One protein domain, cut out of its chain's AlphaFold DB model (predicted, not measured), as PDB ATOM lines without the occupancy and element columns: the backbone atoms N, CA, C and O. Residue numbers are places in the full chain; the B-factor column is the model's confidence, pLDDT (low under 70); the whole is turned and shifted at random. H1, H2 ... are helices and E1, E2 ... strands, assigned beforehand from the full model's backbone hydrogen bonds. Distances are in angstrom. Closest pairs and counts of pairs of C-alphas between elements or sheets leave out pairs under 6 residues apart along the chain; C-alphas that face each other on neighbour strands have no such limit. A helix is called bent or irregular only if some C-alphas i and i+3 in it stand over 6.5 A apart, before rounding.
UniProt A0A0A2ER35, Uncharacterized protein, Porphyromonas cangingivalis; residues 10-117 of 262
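AT A GLANCE: This is residues 10 to 117 of the 262 residues of an uncharacterized protein of Porphyromonas cangingivalis (UniProt A0A0A2ER35). What does the model look like? It is one strongly twisted sheet of seven strands, rolled partly round short of a closed barrel, on two long, bent strands, E4 and E7, side by side. The hairpin partner E3, with E2 beyond it, continues the sheet past E4, while E6, E1 and short E5 lie past E7; the small helices H1 and H2 are on one face. What is it made of? The printed part has 108 residues with seven named strands and two named helices, H1 and H2, which follow E4 along the chain and come before E5; the class is mostly strand, with strands holding 51 of the 63 residues in named elements, and the branched sheet is mixed, with E1 and E6 parallel and its other neighbour pairs antiparallel. It is compact, with a radius of gyration of the C-alphas of 13.5 A and spans of 40 by 30 by 21 A.

HOW THE PARTS SIT: Which strand has three neighbours? E7, residues 104 to 116, has E4, residues 41 to 53, on one side, antiparallel at 164 degrees, with N 44 and O 113 2.8 A apart. On its other side are E5, residues 79 to 81, with N 81 and O 114 at 2.8 A, and E6, residues 90 to 95, in a hairpin with E7, with N 93 and O 107 at 2.8 A. What extends the sheet? E3, residues 32 to 37, forms hairpins with E4, N 35 to O 43 at 2.9 A, and with E2, residues 25 to 29, N 26 to O 34 at 2.9 A. E1, residues 10 to 14, is parallel to E6, with N 12 and O 92 2.9 A apart. Where are the helices? H1, residues 55 to 59, and H2, residues 66 to 72, are on the same face, over none of the strands, at heights over the sheet of 5.5 A and 7.6 A. The closest C-alphas of H2 and E1 are those of Met 66 and Ile 12, 7.1 A apart; every O i to N i+4 pair in both helices is within hydrogen-bond range.

IN THESE COORDINATES: Where do the strands begin and end? E1 begins at C-alpha 10, (-4.321, -4.084, -39.083), and E7 ends at C-alpha 116, (-20.632, -17.653, -45.490). How long are the longer strands? E7 measures 30.6 A and bends by 75 degrees at residue 110; E4 measures 30.2 A and bends by 81 degrees at residue 50. E6 measures 16.3 A and E3 15.9 A.

THE WHOLE: How large is it? The two C-alphas farthest apart, those of Glu 56 and Lys 78, are 40.8 A apart. Is it continuous? The printed part has no cut, and no link is long. Where is confidence low? Residues 18 to 23, 38 to 40 and 99 to 102 are under 70; the mean pLDDT of the printed part is 84.6.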
ATOM      1  N   ILE A  10      -3.398  -3.433 -40.007       92.81
ATOM      2  CA  ILE A  10      -4.321  -4.084 -39.083       92.81
ATOM      3  C   ILE A  10      -3.635  -5.321 -38.508       92.81
ATOM      4  O   ILE A  10      -3.189  -6.191 -39.257       92.81
ATOM      5  N   TYR A  11      -3.597  -5.412 -37.181       93.69
ATOM      6  CA  TYR A  11      -3.070  -6.562 -36.450       93.69
ATOM      7  C   TYR A  11      -4.215  -7.353 -35.822       93.69
ATOM      8  O   TYR A  11      -5.079  -6.783 -35.154       93.69
ATOM      9  N   ILE A  12      -4.223  -8.667 -36.026       92.50
ATOM     10  CA  ILE A  12      -5.191  -9.594 -35.436       92.50
ATOM     11  C   ILE A  12      -4.440 -10.586 -34.562       92.50
ATOM     12  O   ILE A  12      -3.471 -11.202 -35.008       92.50
ATOM     13  N   LYS A  13      -4.910 -10.775 -33.331       90.94
ATOM     14  CA  LYS A  13      -4.368 -11.803 -32.445       90.94
ATOM     15  C   LYS A  13      -4.809 -13.189 -32.929       90.94
ATOM     16  O   LYS A  13      -6.003 -13.441 -33.076       90.94
ATOM     17  N   CYS A  14      -3.851 -14.081 -33.157       89.44
ATOM     18  CA  CYS A  14      -4.079 -15.454 -33.599       89.44
ATOM     19  C   CYS A  14      -3.629 -16.428 -32.506       89.44
ATOM     20  O   CYS A  14      -2.444 -16.518 -32.199       89.44
ATOM     21  N   ASN A  15      -4.574 -17.153 -31.904       86.94
ATOM     22  CA  ASN A  15      -4.276 -18.129 -30.856       86.94
ATOM     23  C   ASN A  15      -4.577 -19.549 -31.354       86.94
ATOM     24  O   ASN A  15      -5.739 -19.936 -31.461       86.94
ATOM     25  N   LEU A  16      -3.517 -20.311 -31.635       82.62
ATOM     26  CA  LEU A  16      -3.586 -21.701 -32.103       82.62
ATOM     27  C   LEU A  16      -3.523 -22.752 -30.976       82.62
ATOM     28  O   LEU A  16      -3.529 -23.947 -31.270       82.62
ATOM     29  N   LEU A  17      -3.435 -22.348 -29.701       75.88
ATOM     30  CA  LEU A  17      -3.338 -23.288 -28.572       75.88
ATOM     31  C   LEU A  17      -4.621 -24.097 -28.385       75.88
ATOM     32  O   LEU A  17      -4.576 -25.277 -28.035       75.88
ATOM     33  N   GLN A  18      -5.768 -23.463 -28.623       67.06
ATOM     34  CA  GLN A  18      -7.062 -24.122 -28.538       67.06
ATOM     35  C   GLN A  18      -7.340 -24.859 -29.846       67.06
ATOM     36  O   GLN A  18      -7.421 -24.258 -30.916       67.06
ATOM     37  N   LYS A  19      -7.491 -26.182 -29.764       63.44
ATOM     38  CA  LYS A  19      -7.869 -26.999 -30.919       63.44
ATOM     39  C   LYS A  19      -9.375 -26.919 -31.148       63.44
ATOM     40  O   LYS A  19     -10.160 -26.810 -30.209       63.44
ATOM     41  N   PHE A  20      -9.786 -27.035 -32.406       52.22
ATOM     42  CA  PHE A  20     -11.188 -27.240 -32.762       52.22
ATOM     43  C   PHE A  20     -11.766 -28.465 -32.014       52.22
ATOM     44  O   PHE A  20     -11.070 -29.483 -31.926       52.22
ATOM     45  N   PRO A  21     -13.016 -28.418 -31.506       52.62
ATOM     46  CA  PRO A  21     -14.035 -27.370 -31.672       52.62
ATOM     47  C   PRO A  21     -13.993 -26.229 -30.648       52.62
ATOM     48  O   PRO A  21     -14.883 -25.383 -30.650       52.62
ATOM     49  N   GLU A  22     -12.999 -26.205 -29.764       53.50
ATOM     50  CA  GLU A  22     -12.917 -25.227 -28.675       53.50
ATOM     51  C   GLU A  22     -12.172 -23.944 -29.079       53.50
ATOM     52  O   GLU A  22     -12.392 -22.904 -28.467       53.50
ATOM     53  N   GLY A  23     -11.342 -23.997 -30.129       60.78
ATOM     54  CA  GLY A  23     -10.625 -22.845 -30.688       60.78
ATOM     55  C   GLY A  23     -11.223 -22.291 -31.985       60.78
ATOM     56  O   GLY A  23     -11.703 -23.044 -32.836       60.78
ATOM     57  N   GLN A  24     -11.148 -20.965 -32.154       81.94
ATOM     58  CA  GLN A  24     -11.587 -20.255 -33.367       81.94
ATOM     59  C   GLN A  24     -10.549 -20.300 -34.500       81.94
ATOM     60  O   GLN A  24     -10.909 -20.236 -35.674       81.94
ATOM     61  N   TRP A  25      -9.261 -20.412 -34.169       88.25
ATOM     62  CA  TRP A  25      -8.173 -20.460 -35.146       88.25
ATOM     63  C   TRP A  25      -7.716 -21.895 -35.382       88.25
ATOM     64  O   TRP A  25      -7.514 -22.661 -34.442       88.25
ATOM     65  N   GLN A  26      -7.492 -22.251 -36.642       88.31
ATOM     66  CA  GLN A  26      -6.980 -23.561 -37.021       88.31
ATOM     67  C   GLN A  26      -5.874 -23.407 -38.061       88.31
ATOM     68  O   GLN A  26      -6.105 -22.900 -39.156       88.31
ATOM     69  N   LYS A  27      -4.674 -23.900 -37.752       88.31
ATOM     70  CA  LYS A  27      -3.593 -24.013 -38.736       88.31
ATOM     71  C   LYS A  27      -3.834 -25.239 -39.610       88.31
ATOM     72  O   LYS A  27      -3.934 -26.352 -39.095       88.31
ATOM     73  N   VAL A  28      -3.945 -25.026 -40.919       88.81
ATOM     74  CA  VAL A  28      -4.120 -26.098 -41.916       88.81
ATOM     75  C   VAL A  28      -2.772 -26.493 -42.499       88.81
ATOM     76  O   VAL A  28      -2.480 -27.677 -42.647       88.81
ATOM     77  N   SER A  29      -1.930 -25.502 -42.787       90.19
ATOM     78  CA  SER A  29      -0.553 -25.678 -43.246       90.19
ATOM     79  C   SER A  29       0.308 -24.495 -42.793       90.19
ATOM     80  O   SER A  29      -0.178 -23.582 -42.127       90.19
ATOM     81  N   ASP A  30       1.590 -24.478 -43.153       87.50
ATOM     82  CA  ASP A  30       2.468 -23.334 -42.868       87.50
ATOM     83  C   ASP A  30       2.078 -22.061 -43.630       87.50
ATOM     84  O   ASP A  30       2.476 -20.964 -43.250       87.50
ATOM     85  N   THR A  31       1.268 -22.195 -44.680       92.69
ATOM     86  CA  THR A  31       0.822 -21.082 -45.525       92.69
ATOM     87  C   THR A  31      -0.680 -20.844 -45.456       92.69
ATOM     88  O   THR A  31      -1.185 -19.978 -46.164       92.69
ATOM     89  N   GLU A  32      -1.418 -21.606 -44.646       93.88
ATOM     90  CA  GLU A  32      -2.876 -21.527 -44.591       93.88
ATOM     91  C   GLU A  32      -3.400 -21.659 -43.161       93.88
ATOM     92  O   GLU A  32      -3.135 -22.638 -42.453       93.88
ATOM     93  N   ILE A  33      -4.189 -20.664 -42.766       93.44
ATOM     94  CA  ILE A  33      -4.856 -20.580 -41.473       93.44
ATOM     95  C   ILE A  33      -6.346 -20.349 -41.715       93.44
ATOM     96  O   ILE A  33      -6.746 -19.541 -42.552       93.44
ATOM     97  N   LEU A  34      -7.175 -21.046 -40.949       91.81
ATOM     98  CA  LEU A  34      -8.609 -20.824 -40.898       91.81
ATOM     99  C   LEU A  34      -8.965 -20.054 -39.637       91.81
ATOM    100  O   LEU A  34      -8.403 -20.292 -38.566       91.81
ATOM    101  N   TYR A  35      -9.950 -19.178 -39.774       89.75
ATOM    102  CA  TYR A  35     -10.645 -18.577 -38.651       89.75
ATOM    103  C   TYR A  35     -12.131 -18.896 -38.766       89.75
ATOM    104  O   TYR A  35     -12.826 -18.425 -39.673       89.75
ATOM    105  N   LEU A  36     -12.596 -19.746 -37.860       81.31
ATOM    106  CA  LEU A  36     -13.989 -20.123 -37.721       81.31
ATOM    107  C   LEU A  36     -14.709 -18.985 -37.013       81.31
ATOM    108  O   LEU A  36     -14.588 -18.791 -35.806       81.31
ATOM    109  N   GLN A  37     -15.447 -18.217 -37.802       72.25
ATOM    110  CA  GLN A  37     -16.331 -17.192 -37.287       72.25
ATOM    111  C   GLN A  37     -17.552 -17.897 -36.699       72.25
ATOM    112  O   GLN A  37     -18.193 -18.688 -37.397       72.25
ATOM    113  N   ASP A  38     -17.842 -17.659 -35.416       60.94
ATOM    114  CA  ASP A  38     -18.928 -18.342 -34.705       60.94
ATOM    115  C   ASP A  38     -20.209 -18.381 -35.551       60.94
ATOM    116  O   ASP A  38     -20.678 -17.359 -36.027       60.94
ATOM    117  N   VAL A  39     -20.749 -19.585 -35.758       59.16
ATOM    118  CA  VAL A  39     -21.941 -19.910 -36.566       59.16
ATOM    119  C   VAL A  39     -21.925 -19.364 -38.006       59.16
ATOM    120  O   VAL A  39     -22.383 -18.268 -38.330       59.16
ATOM    121  N   GLY A  40     -21.553 -20.249 -38.935       67.62
ATOM    122  CA  GLY A  40     -21.970 -20.142 -40.332       67.62
ATOM    123  C   GLY A  40     -21.088 -19.272 -41.222       67.62
ATOM    124  O   GLY A  40     -21.519 -18.972 -42.337       67.62
ATOM    125  N   ALA A  41     -19.875 -18.910 -40.801       79.00
ATOM    126  CA  ALA A  41     -18.850 -18.411 -41.708       79.00
ATOM    127  C   ALA A  41     -17.452 -18.921 -41.351       79.00
ATOM    128  O   ALA A  41     -17.118 -19.127 -40.188       79.00
ATOM    129  N   THR A  42     -16.618 -19.082 -42.370       87.81
ATOM    130  CA  THR A  42     -15.220 -19.481 -42.214       87.81
ATOM    131  C   THR A  42     -14.364 -18.542 -43.037       87.81
ATOM    132  O   THR A  42     -14.597 -18.377 -44.235       87.81
ATOM    133  N   SER A  43     -13.386 -17.909 -42.391       90.75
ATOM    134  CA  SER A  43     -12.324 -17.185 -43.081       90.75
ATOM    135  C   SER A  43     -11.197 -18.146 -43.432       90.75
ATOM    136  O   SER A  43     -10.713 -18.865 -42.562       90.75
ATOM    137  N   TYR A  44     -10.759 -18.101 -44.682       94.06
ATOM    138  CA  TYR A  44      -9.589 -18.802 -45.189       94.06
ATOM    139  C   TYR A  44      -8.516 -17.754 -45.458       94.06
ATOM    140  O   TYR A  44      -8.749 -16.800 -46.207       94.06
ATOM    141  N   LEU A  45      -7.374 -17.888 -44.792       95.56
ATOM    142  CA  LEU A  45      -6.289 -16.917 -44.817       95.56
ATOM    143  C   LEU A  45      -5.041 -17.611 -45.347       95.56
ATOM    144  O   LEU A  45      -4.505 -18.515 -44.706       95.56
ATOM    145  N   SER A  46      -4.565 -17.166 -46.506       96.44
ATOM    146  CA  SER A  46      -3.238 -17.537 -46.984       96.44
ATOM    147  C   SER A  46      -2.220 -16.576 -46.398       96.44
ATOM    148  O   SER A  46      -2.388 -15.355 -46.471       96.44
ATOM    149  N   VAL A  47      -1.160 -17.126 -45.818       96.44
ATOM    150  CA  VAL A  47      -0.186 -16.376 -45.029       96.44
ATOM    151  C   VAL A  47       1.243 -16.645 -45.473       96.44
ATOM    152  O   VAL A  47       1.554 -17.686 -46.052       96.44
ATOM    153  N   ARG A  48       2.130 -15.696 -45.172       95.50
ATOM    154  CA  ARG A  48       3.584 -15.883 -45.232       95.50
ATOM    155  C   ARG A  48       4.240 -15.298 -43.988       95.50
ATOM    156  O   ARG A  48       3.743 -14.315 -43.440       95.50
ATOM    157  N   SER A  49       5.374 -15.865 -43.585       93.12
ATOM    158  CA  SER A  49       6.163 -15.304 -42.487       93.12
ATOM    159  C   SER A  49       6.623 -13.886 -42.839       93.12
ATOM    160  O   SER A  49       7.043 -13.625 -43.972       93.12
ATOM    161  N   HIS A  50       6.485 -12.959 -41.891       93.12
ATOM    162  CA  HIS A  50       6.842 -11.554 -42.074       93.12
ATOM    163  C   HIS A  50       8.011 -11.149 -41.176       93.12
ATOM    164  O   HIS A  50       9.049 -10.722 -41.681       93.12
ATOM    165  N   LYS A  51       7.843 -11.270 -39.855       93.31
ATOM    166  CA  LYS A  51       8.892 -10.999 -38.864       93.31
ATOM    167  C   LYS A  51       8.560 -11.628 -37.517       93.31
ATOM    168  O   LYS A  51       7.422 -12.022 -37.283       93.31
ATOM    169  N   TYR A  52       9.534 -11.622 -36.618       91.44
ATOM    170  CA  TYR A  52       9.326 -11.885 -35.196       91.44
ATOM    171  C   TYR A  52       9.306 -10.569 -34.420       91.44
ATOM    172  O   TYR A  52       9.979  -9.609 -34.804       91.44
ATOM    173  N   LEU A  53       8.518 -10.529 -33.352       90.00
ATOM    174  CA  LEU A  53       8.433  -9.418 -32.412       90.00
ATOM    175  C   LEU A  53       8.972  -9.821 -31.043       90.00
ATOM    176  O   LEU A  53       8.864 -10.971 -30.608       90.00
ATOM    177  N   THR A  54       9.494  -8.824 -30.343       88.81
ATOM    178  CA  THR A  54       9.694  -8.856 -28.895       88.81
ATOM    179  C   THR A  54       8.361  -8.709 -28.148       88.81
ATOM    180  O   THR A  54       7.363  -8.238 -28.697       88.81
ATOM    181  N   TYR A  55       8.342  -9.070 -26.862       87.31
ATOM    182  CA  TYR A  55       7.173  -8.860 -25.997       87.31
ATOM    183  C   TYR A  55       6.795  -7.379 -25.845       87.31
ATOM    184  O   TYR A  55       5.610  -7.051 -25.797       87.31
ATOM    185  N   GLU A  56       7.782  -6.480 -25.788       89.06
ATOM    186  CA  GLU A  56       7.539  -5.035 -25.704       89.06
ATOM    187  C   GLU A  56       6.837  -4.515 -26.962       89.06
ATOM    188  O   GLU A  56       5.835  -3.808 -26.862       89.06
ATOM    189  N   GLU A  57       7.306  -4.922 -28.146       90.19
ATOM    190  CA  GLU A  57       6.664  -4.555 -29.411       90.19
ATOM    191  C   GLU A  57       5.252  -5.132 -29.524       90.19
ATOM    192  O   GLU A  57       4.356  -4.432 -29.981       90.19
ATOM    193  N   TYR A  58       5.040  -6.379 -29.093       89.56
ATOM    194  CA  TYR A  58       3.718  -7.007 -29.083       89.56
ATOM    195  C   TYR A  58       2.723  -6.239 -28.204       89.56
ATOM    196  O   TYR A  58       1.609  -5.958 -28.642       89.56
ATOM    197  N   ASN A  59       3.132  -5.850 -26.992       88.25
ATOM    198  CA  ASN A  59       2.280  -5.103 -26.061       88.25
ATOM    199  C   ASN A  59       1.977  -3.671 -26.534       88.25
ATOM    200  O   ASN A  59       1.025  -3.061 -26.053       88.25
ATOM    201  N   ALA A  60       2.765  -3.137 -27.470       90.56
ATOM    202  CA  ALA A  60       2.527  -1.838 -28.088       90.56
ATOM    203  C   ALA A  60       1.564  -1.893 -29.292       90.56
ATOM    204  O   ALA A  60       1.197  -0.841 -29.819       90.56
ATOM    205  N   LEU A  61       1.162  -3.085 -29.757       90.06
ATOM    206  CA  LEU A  61       0.247  -3.225 -30.891       90.06
ATOM    207  C   LEU A  61      -1.209  -2.973 -30.493       90.06
ATOM    208  O   LEU A  61      -1.716  -3.508 -29.508       90.06
ATOM    209  N   GLU A  62      -1.922  -2.236 -31.343       89.81
ATOM    210  CA  GLU A  62      -3.378  -2.134 -31.271       89.81
ATOM    211  C   GLU A  62      -4.018  -3.270 -32.081       89.81
ATOM    212  O   GLU A  62      -3.951  -3.308 -33.315       89.81
ATOM    213  N   PHE A  63      -4.640  -4.216 -31.379       89.06
ATOM    214  CA  PHE A  63      -5.293  -5.364 -31.998       89.06
ATOM    215  C   PHE A  63      -6.733  -5.064 -32.417       89.06
ATOM    216  O   PHE A  63      -7.492  -4.374 -31.739       89.06
ATOM    217  N   THR A  64      -7.134  -5.652 -33.539       87.06
ATOM    218  CA  THR A  64      -8.510  -5.667 -34.037       87.06
ATOM    219  C   THR A  64      -9.066  -7.096 -34.026       87.06
ATOM    220  O   THR A  64      -8.326  -8.076 -33.970       87.06
ATOM    221  N   PHE A  65     -10.392  -7.213 -34.076       82.12
ATOM    222  CA  PHE A  65     -11.115  -8.478 -34.196       82.12
ATOM    223  C   PHE A  65     -11.543  -8.731 -35.646       82.12
ATOM    224  O   PHE A  65     -11.957  -7.802 -36.350       82.12
ATOM    225  N   MET A  66     -11.511  -9.991 -36.084       82.75
ATOM    226  CA  MET A  66     -11.935 -10.391 -37.435       82.75
ATOM    227  C   MET A  66     -13.392  -9.997 -37.732       82.75
ATOM    228  O   MET A  66     -13.723  -9.614 -38.854       82.75
ATOM    229  N   GLU A  67     -14.262 -10.008 -36.723       76.50
ATOM    230  CA  GLU A  67     -15.673  -9.610 -36.792       76.50
ATOM    231  C   GLU A  67     -15.826  -8.145 -37.214       76.50
ATOM    232  O   GLU A  67     -16.708  -7.808 -38.011       76.50
ATOM    233  N   LYS A  68     -14.951  -7.265 -36.705       78.44
ATOM    234  CA  LYS A  68     -14.951  -5.834 -37.043       78.44
ATOM    235  C   LYS A  68     -14.615  -5.639 -38.522       78.44
ATOM    236  O   LYS A  68     -15.252  -4.821 -39.188       78.44
ATOM    237  N   LEU A  69     -13.683  -6.434 -39.052       82.69
ATOM    238  CA  LEU A  69     -13.323  -6.415 -40.472       82.69
ATOM    239  C   LEU A  69     -14.458  -6.940 -41.354       82.69
ATOM    240  O   LEU A  69     -14.799  -6.314 -42.358       82.69
ATOM    241  N   ALA A  70     -15.092  -8.049 -40.960       76.19
ATOM    242  CA  ALA A  70     -16.236  -8.607 -41.681       76.19
ATOM    243  C   ALA A  70     -17.415  -7.615 -41.753       76.19
ATOM    244  O   ALA A  70     -18.052  -7.489 -42.805       76.19
ATOM    245  N   LYS A  71     -17.659  -6.856 -40.671       75.25
ATOM    246  CA  LYS A  71     -18.657  -5.774 -40.631       75.25
ATOM    247  C   LYS A  71     -18.303  -4.639 -41.594       75.25
ATOM    248  O   LYS A  71     -19.169  -4.202 -42.348       75.25
ATOM    249  N   ALA A  72     -17.045  -4.199 -41.615       80.44
ATOM    250  CA  ALA A  72     -16.582  -3.148 -42.523       80.44
ATOM    251  C   ALA A  72     -16.660  -3.551 -44.012       80.44
ATOM    252  O   ALA A  72     -16.922  -2.705 -44.863       80.44
ATOM    253  N   LEU A  73     -16.516  -4.844 -44.329       81.38
ATOM    254  CA  LEU A  73     -16.655  -5.385 -45.690       81.38
ATOM    255  C   LEU A  73     -18.099  -5.721 -46.101       81.38
ATOM    256  O   LEU A  73     -18.321  -6.127 -47.243       81.38
ATOM    257  N   ASN A  74     -19.080  -5.559 -45.204       78.69
ATOM    258  CA  ASN A  74     -20.502  -5.838 -45.442       78.69
ATOM    259  C   ASN A  74     -20.796  -7.267 -45.971       78.69
ATOM    260  O   ASN A  74     -21.585  -7.469 -46.899       78.69
ATOM    261  N   ILE A  75     -20.161  -8.285 -45.383       77.75
ATOM    262  CA  ILE A  75     -20.212  -9.703 -45.808       77.75
ATOM    263  C   ILE A  75     -21.507 -10.387 -45.325       77.75
ATOM    264  O   ILE A  75     -21.487 -11.253 -44.454       77.75
ATOM    265  N   SER A  76     -22.687  -9.866 -45.671       73.62
ATOM    266  CA  SER A  76     -23.937 -10.153 -44.918       73.62
ATOM    267  C   SER A  76     -24.763 -11.310 -45.453       73.62
ATOM    268  O   SER A  76     -25.585 -11.873 -44.724       73.62
ATOM    269  N   GLN A  77     -24.534 -11.686 -46.703       80.00
ATOM    270  CA  GLN A  77     -25.320 -12.680 -47.416       80.00
ATOM    271  C   GLN A  77     -24.595 -14.019 -47.467       80.00
ATOM    272  O   GLN A  77     -23.371 -14.095 -47.394       80.00
ATOM    273  N   LYS A  78     -25.362 -15.098 -47.610       84.88
ATOM    274  CA  LYS A  78     -24.793 -16.409 -47.920       84.88
ATOM    275  C   LYS A  78     -24.025 -16.332 -49.245       84.88
ATOM    276  O   LYS A  78     -24.572 -15.865 -50.240       84.88
ATOM    277  N   GLY A  79     -22.791 -16.823 -49.261       86.31
ATOM    278  CA  GLY A  79     -21.945 -16.789 -50.448       86.31
ATOM    279  C   GLY A  79     -20.460 -16.870 -50.128       86.31
ATOM    280  O   GLY A  79     -20.058 -16.921 -48.966       86.31
ATOM    281  N   GLU A  80     -19.656 -16.881 -51.183       91.56
ATOM    282  CA  GLU A  80     -18.205 -16.788 -51.100       91.56
ATOM    283  C   GLU A  80     -17.757 -15.357 -51.407       91.56
ATOM    284  O   GLU A  80     -18.211 -14.727 -52.364       91.56
ATOM    285  N   TYR A  81     -16.850 -14.856 -50.578       90.94
ATOM    286  CA  TYR A  81     -16.256 -13.537 -50.686       90.94
ATOM    287  C   TYR A  81     -14.746 -13.698 -50.763       90.94
ATOM    288  O   TYR A  81     -14.105 -13.920 -49.744       90.94
ATOM    289  N   SER A  82     -14.170 -13.581 -51.953       92.81
ATOM    290  CA  SER A  82     -12.736 -13.804 -52.180       92.81
ATOM    291  C   SER A  82     -11.995 -12.482 -52.428       92.81
ATOM    292  O   SER A  82     -12.613 -11.443 -52.689       92.81
ATOM    293  N   ASN A  83     -10.657 -12.513 -52.385       90.62
ATOM    294  CA  ASN A  83      -9.785 -11.346 -52.579       90.62
ATOM    295  C   ASN A  83     -10.037 -10.197 -51.579       90.62
ATOM    296  O   ASN A  83      -9.883  -9.020 -51.922       90.62
ATOM    297  N   LEU A  84     -10.449 -10.510 -50.348       90.94
ATOM    298  CA  LEU A  84     -10.798  -9.497 -49.346       90.94
ATOM    299  C   LEU A  84      -9.586  -8.667 -48.910       90.94
ATOM    300  O   LEU A  84      -9.729  -7.479 -48.625       90.94
ATOM    301  N   HIS A  85      -8.388  -9.254 -48.970       87.56
ATOM    302  CA  HIS A  85      -7.110  -8.581 -48.728       87.56
ATOM    303  C   HIS A  85      -6.889  -7.346 -49.625       87.56
ATOM    304  O   HIS A  85      -6.192  -6.422 -49.228       87.56
ATOM    305  N   LYS A  86      -7.507  -7.284 -50.817       88.06
ATOM    306  CA  LYS A  86      -7.395  -6.131 -51.737       88.06
ATOM    307  C   LYS A  86      -8.280  -4.947 -51.347       88.06
ATOM    308  O   LYS A  86      -8.122  -3.864 -51.898       88.06
ATOM    309  N   LYS A  87      -9.263  -5.170 -50.470       85.94
ATOM    310  CA  LYS A  87     -10.270  -4.176 -50.061       85.94
ATOM    311  C   LYS A  87      -9.973  -3.561 -48.695       85.94
ATOM    312  O   LYS A  87     -10.681  -2.647 -48.289       85.94
ATOM    313  N   MET A  88      -8.967  -4.080 -47.998       81.94
ATOM    314  CA  MET A  88      -8.571  -3.646 -46.668       81.94
ATOM    315  C   MET A  88      -7.119  -3.161 -46.665       81.94
ATOM    316  O   MET A  88      -6.345  -3.527 -47.552       81.94
ATOM    317  N   PRO A  89      -6.737  -2.371 -45.652       85.19
ATOM    318  CA  PRO A  89      -5.338  -2.144 -45.313       85.19
ATOM    319  C   PRO A  89      -4.590  -3.457 -45.026       85.19
ATOM    320  O   PRO A  89      -5.208  -4.515 -44.871       85.19
ATOM    321  N   LYS A  90      -3.252  -3.401 -44.950       92.19
ATOM    322  CA  LYS A  90      -2.430  -4.611 -44.774       92.19
ATOM    323  C   LYS A  90      -2.812  -5.342 -43.492       92.19
ATOM    324  O   LYS A  90      -2.829  -4.737 -42.423       92.19
ATOM    325  N   LEU A  91      -3.084  -6.637 -43.608       94.44
ATOM    326  CA  LEU A  91      -3.532  -7.477 -42.507       94.44
ATOM    327  C   LEU A  91      -2.399  -8.398 -42.050       94.44
ATOM    328  O   LEU A  91      -1.814  -9.122 -42.857       94.44
ATOM    329  N   PHE A  92      -2.130  -8.392 -40.750       95.81
ATOM    330  CA  PHE A  92      -1.150  -9.263 -40.118       95.81
ATOM    331  C   PHE A  92      -1.802 -10.088 -39.012       95.81
ATOM    332  O   PHE A  92      -2.534  -9.553 -38.176       95.81
ATOM    333  N   LEU A  93      -1.510 -11.387 -38.992       94.81
ATOM    334  CA  LEU A  93      -1.825 -12.261 -37.868       94.81
ATOM    335  C   LEU A  93      -0.612 -12.293 -36.947       94.81
ATOM    336  O   LEU A  93       0.499 -12.565 -37.395       94.81
ATOM    337  N   VAL A  94      -0.817 -12.001 -35.671       93.94
ATOM    338  CA  VAL A  94       0.235 -12.034 -34.657       93.94
ATOM    339  C   VAL A  94      -0.044 -13.217 -33.752       93.94
ATOM    340  O   VAL A  94      -1.107 -13.281 -33.127       93.94
ATOM    341  N   MET A  95       0.885 -14.167 -33.733       90.00
ATOM    342  CA  MET A  95       0.778 -15.367 -32.917       90.00
ATOM    343  C   MET A  95       0.719 -15.000 -31.438       90.00
ATOM    344  O   MET A  95       1.433 -14.110 -30.981       90.00
ATOM    345  N   ASP A  96      -0.142 -15.676 -30.683       84.56
ATOM    346  CA  ASP A  96      -0.170 -15.530 -29.230       84.56
ATOM    347  C   ASP A  96       1.214 -15.913 -28.663       84.56
ATOM    348  O   ASP A  96       1.725 -16.974 -29.039       84.56
ATOM    349  N   PRO A  97       1.845 -15.091 -27.804       80.81
ATOM    350  CA  PRO A  97       3.162 -15.398 -27.248       80.81
ATOM    351  C   PRO A  97       3.226 -16.754 -26.539       80.81
ATOM    352  O   PRO A  97       4.240 -17.439 -26.628       80.81
ATOM    353  N   ASP A  98       2.121 -17.186 -25.927       74.94
ATOM    354  CA  ASP A  98       2.030 -18.484 -25.252       74.94
ATOM    355  C   ASP A  98       1.971 -19.663 -26.245       74.94
ATOM    356  O   ASP A  98       2.072 -20.826 -25.858       74.94
ATOM    357  N   SER A  99       1.788 -19.380 -27.540       65.19
ATOM    358  CA  SER A  99       1.647 -20.371 -28.611       65.19
ATOM    359  C   SER A  99       2.930 -20.650 -29.401       65.19
ATOM    360  O   SER A  99       2.917 -21.509 -30.285       65.19
ATOM    361  N   VAL A 100       4.035 -19.958 -29.098       64.25
ATOM    362  CA  VAL A 100       5.289 -20.011 -29.869       64.25
ATOM    363  C   VAL A 100       6.526 -20.066 -28.966       64.25
ATOM    364  O   VAL A 100       6.563 -19.462 -27.903       64.25
ATOM    365  N   ILE A 101       7.554 -20.810 -29.392       60.72
ATOM    366  CA  ILE A 101       8.747 -21.109 -28.574       60.72
ATOM    367  C   ILE A 101       9.885 -20.095 -28.814       60.72
ATOM    368  O   ILE A 101      10.586 -19.734 -27.875       60.72
ATOM    369  N   ASP A 102      10.034 -19.587 -30.045       63.66
ATOM    370  CA  ASP A 102      11.236 -18.856 -30.495       63.66
ATOM    371  C   ASP A 102      11.011 -17.351 -30.749       63.66
ATOM    372  O   ASP A 102      11.799 -16.688 -31.424       63.66
ATOM    373  N   GLY A 103       9.935 -16.791 -30.191       71.56
ATOM    374  CA  GLY A 103       9.543 -15.390 -30.367       71.56
ATOM    375  C   GLY A 103       8.183 -15.237 -31.041       71.56
ATOM    376  O   GLY A 103       7.666 -16.160 -31.669       71.56
ATOM    377  N   ILE A 104       7.587 -14.054 -30.891       88.06
ATOM    378  CA  ILE A 104       6.211 -13.781 -31.313       88.06
ATOM    379  C   ILE A 104       6.180 -13.618 -32.833       88.06
ATOM    380  O   ILE A 104       6.558 -12.570 -33.360       88.06
ATOM    381  N   GLU A 105       5.777 -14.666 -33.551       91.62
ATOM    382  CA  GLU A 105       5.728 -14.642 -35.013       91.62
ATOM    383  C   GLU A 105       4.584 -13.756 -35.527       91.62
ATOM    384  O   GLU A 105       3.438 -13.832 -35.074       91.62
ATOM    385  N   VAL A 106       4.900 -12.935 -36.525       94.12
ATOM    386  CA  VAL A 106       3.948 -12.144 -37.299       94.12
ATOM    387  C   VAL A 106       3.876 -12.708 -38.707       94.12
ATOM    388  O   VAL A 106       4.882 -12.798 -39.418       94.12
ATOM    389  N   LEU A 107       2.659 -13.020 -39.127       95.12
ATOM    390  CA  LEU A 107       2.328 -13.540 -40.441       95.12
ATOM    391  C   LEU A 107       1.604 -12.460 -41.247       95.12
ATOM    392  O   LEU A 107       0.640 -11.862 -40.774       95.12
ATOM    393  N   GLU A 108       2.043 -12.212 -42.475       96.62
ATOM    394  CA  GLU A 108       1.324 -11.345 -43.411       96.62
ATOM    395  C   GLU A 108       0.237 -12.149 -44.120       96.62
ATOM    396  O   GLU A 108       0.520 -13.201 -44.699       96.62
ATOM    397  N   VAL A 109      -0.992 -11.635 -44.116       96.44
ATOM    398  CA  VAL A 109      -2.095 -12.214 -44.886       96.44
ATOM    399  C   VAL A 109      -1.978 -11.751 -46.334       96.44
ATOM    400  O   VAL A 109      -2.154 -10.573 -46.642       96.44
ATOM    401  N   VAL A 110      -1.688 -12.692 -47.231       95.75
ATOM    402  CA  VAL A 110      -1.510 -12.435 -48.669       95.75
ATOM    403  C   VAL A 110      -2.754 -12.759 -49.486       95.75
ATOM    404  O   VAL A 110      -2.947 -12.177 -50.550       95.75
ATOM    405  N   ASP A 111      -3.615 -13.644 -48.982       95.31
ATOM    406  CA  ASP A 111      -4.969 -13.815 -49.493       95.31
ATOM    407  C   ASP A 111      -5.956 -14.051 -48.352       95.31
ATOM    408  O   ASP A 111      -5.611 -14.587 -47.301       95.31
ATOM    409  N   TRP A 112      -7.194 -13.622 -48.567       94.31
ATOM    410  CA  TRP A 112      -8.283 -13.771 -47.623       94.31
ATOM    411  C   TRP A 112      -9.588 -13.980 -48.377       94.31
ATOM    412  O   TRP A 112     -10.004 -13.137 -49.186       94.31
ATOM    413  N   SER A 113     -10.255 -15.086 -48.064       93.00
ATOM    414  CA  SER A 113     -11.636 -15.330 -48.445       93.00
ATOM    415  C   SER A 113     -12.503 -15.645 -47.229       93.00
ATOM    416  O   SER A 113     -12.023 -16.095 -46.190       93.00
ATOM    417  N   ILE A 114     -13.799 -15.379 -47.350       89.94
ATOM    418  CA  ILE A 114     -14.815 -15.812 -46.396       89.94
ATOM    419  C   ILE A 114     -15.858 -16.620 -47.146       89.94
ATOM    420  O   ILE A 114     -16.472 -16.122 -48.090       89.94
ATOM    421  N   ILE A 115     -16.111 -17.838 -46.679       88.94
ATOM    422  CA  ILE A 115     -17.291 -18.600 -47.078       88.94
ATOM    423  C   ILE A 115     -18.339 -18.416 -45.993       88.94
ATOM    424  O   ILE A 115     -18.131 -18.789 -44.842       88.94
ATOM    425  N   ARG A 116     -19.480 -17.838 -46.366       82.75
ATOM    426  CA  ARG A 116     -20.632 -17.653 -45.490       82.75
ATOM    427  C   ARG A 116     -21.721 -18.650 -45.860       82.75
ATOM    428  O   ARG A 116     -22.296 -18.604 -46.946       82.75
ATOM    429  N   HIS A 117     -22.034 -19.538 -44.931       80.19
ATOM    430  CA  HIS A 117     -23.024 -20.598 -45.072       80.19
ATOM    431  C   HIS A 117     -24.449 -20.144 -44.704       80.19
ATOM    432  O   HIS A 117     -25.410 -20.775 -45.155       80.19
TER     433      HIS A 117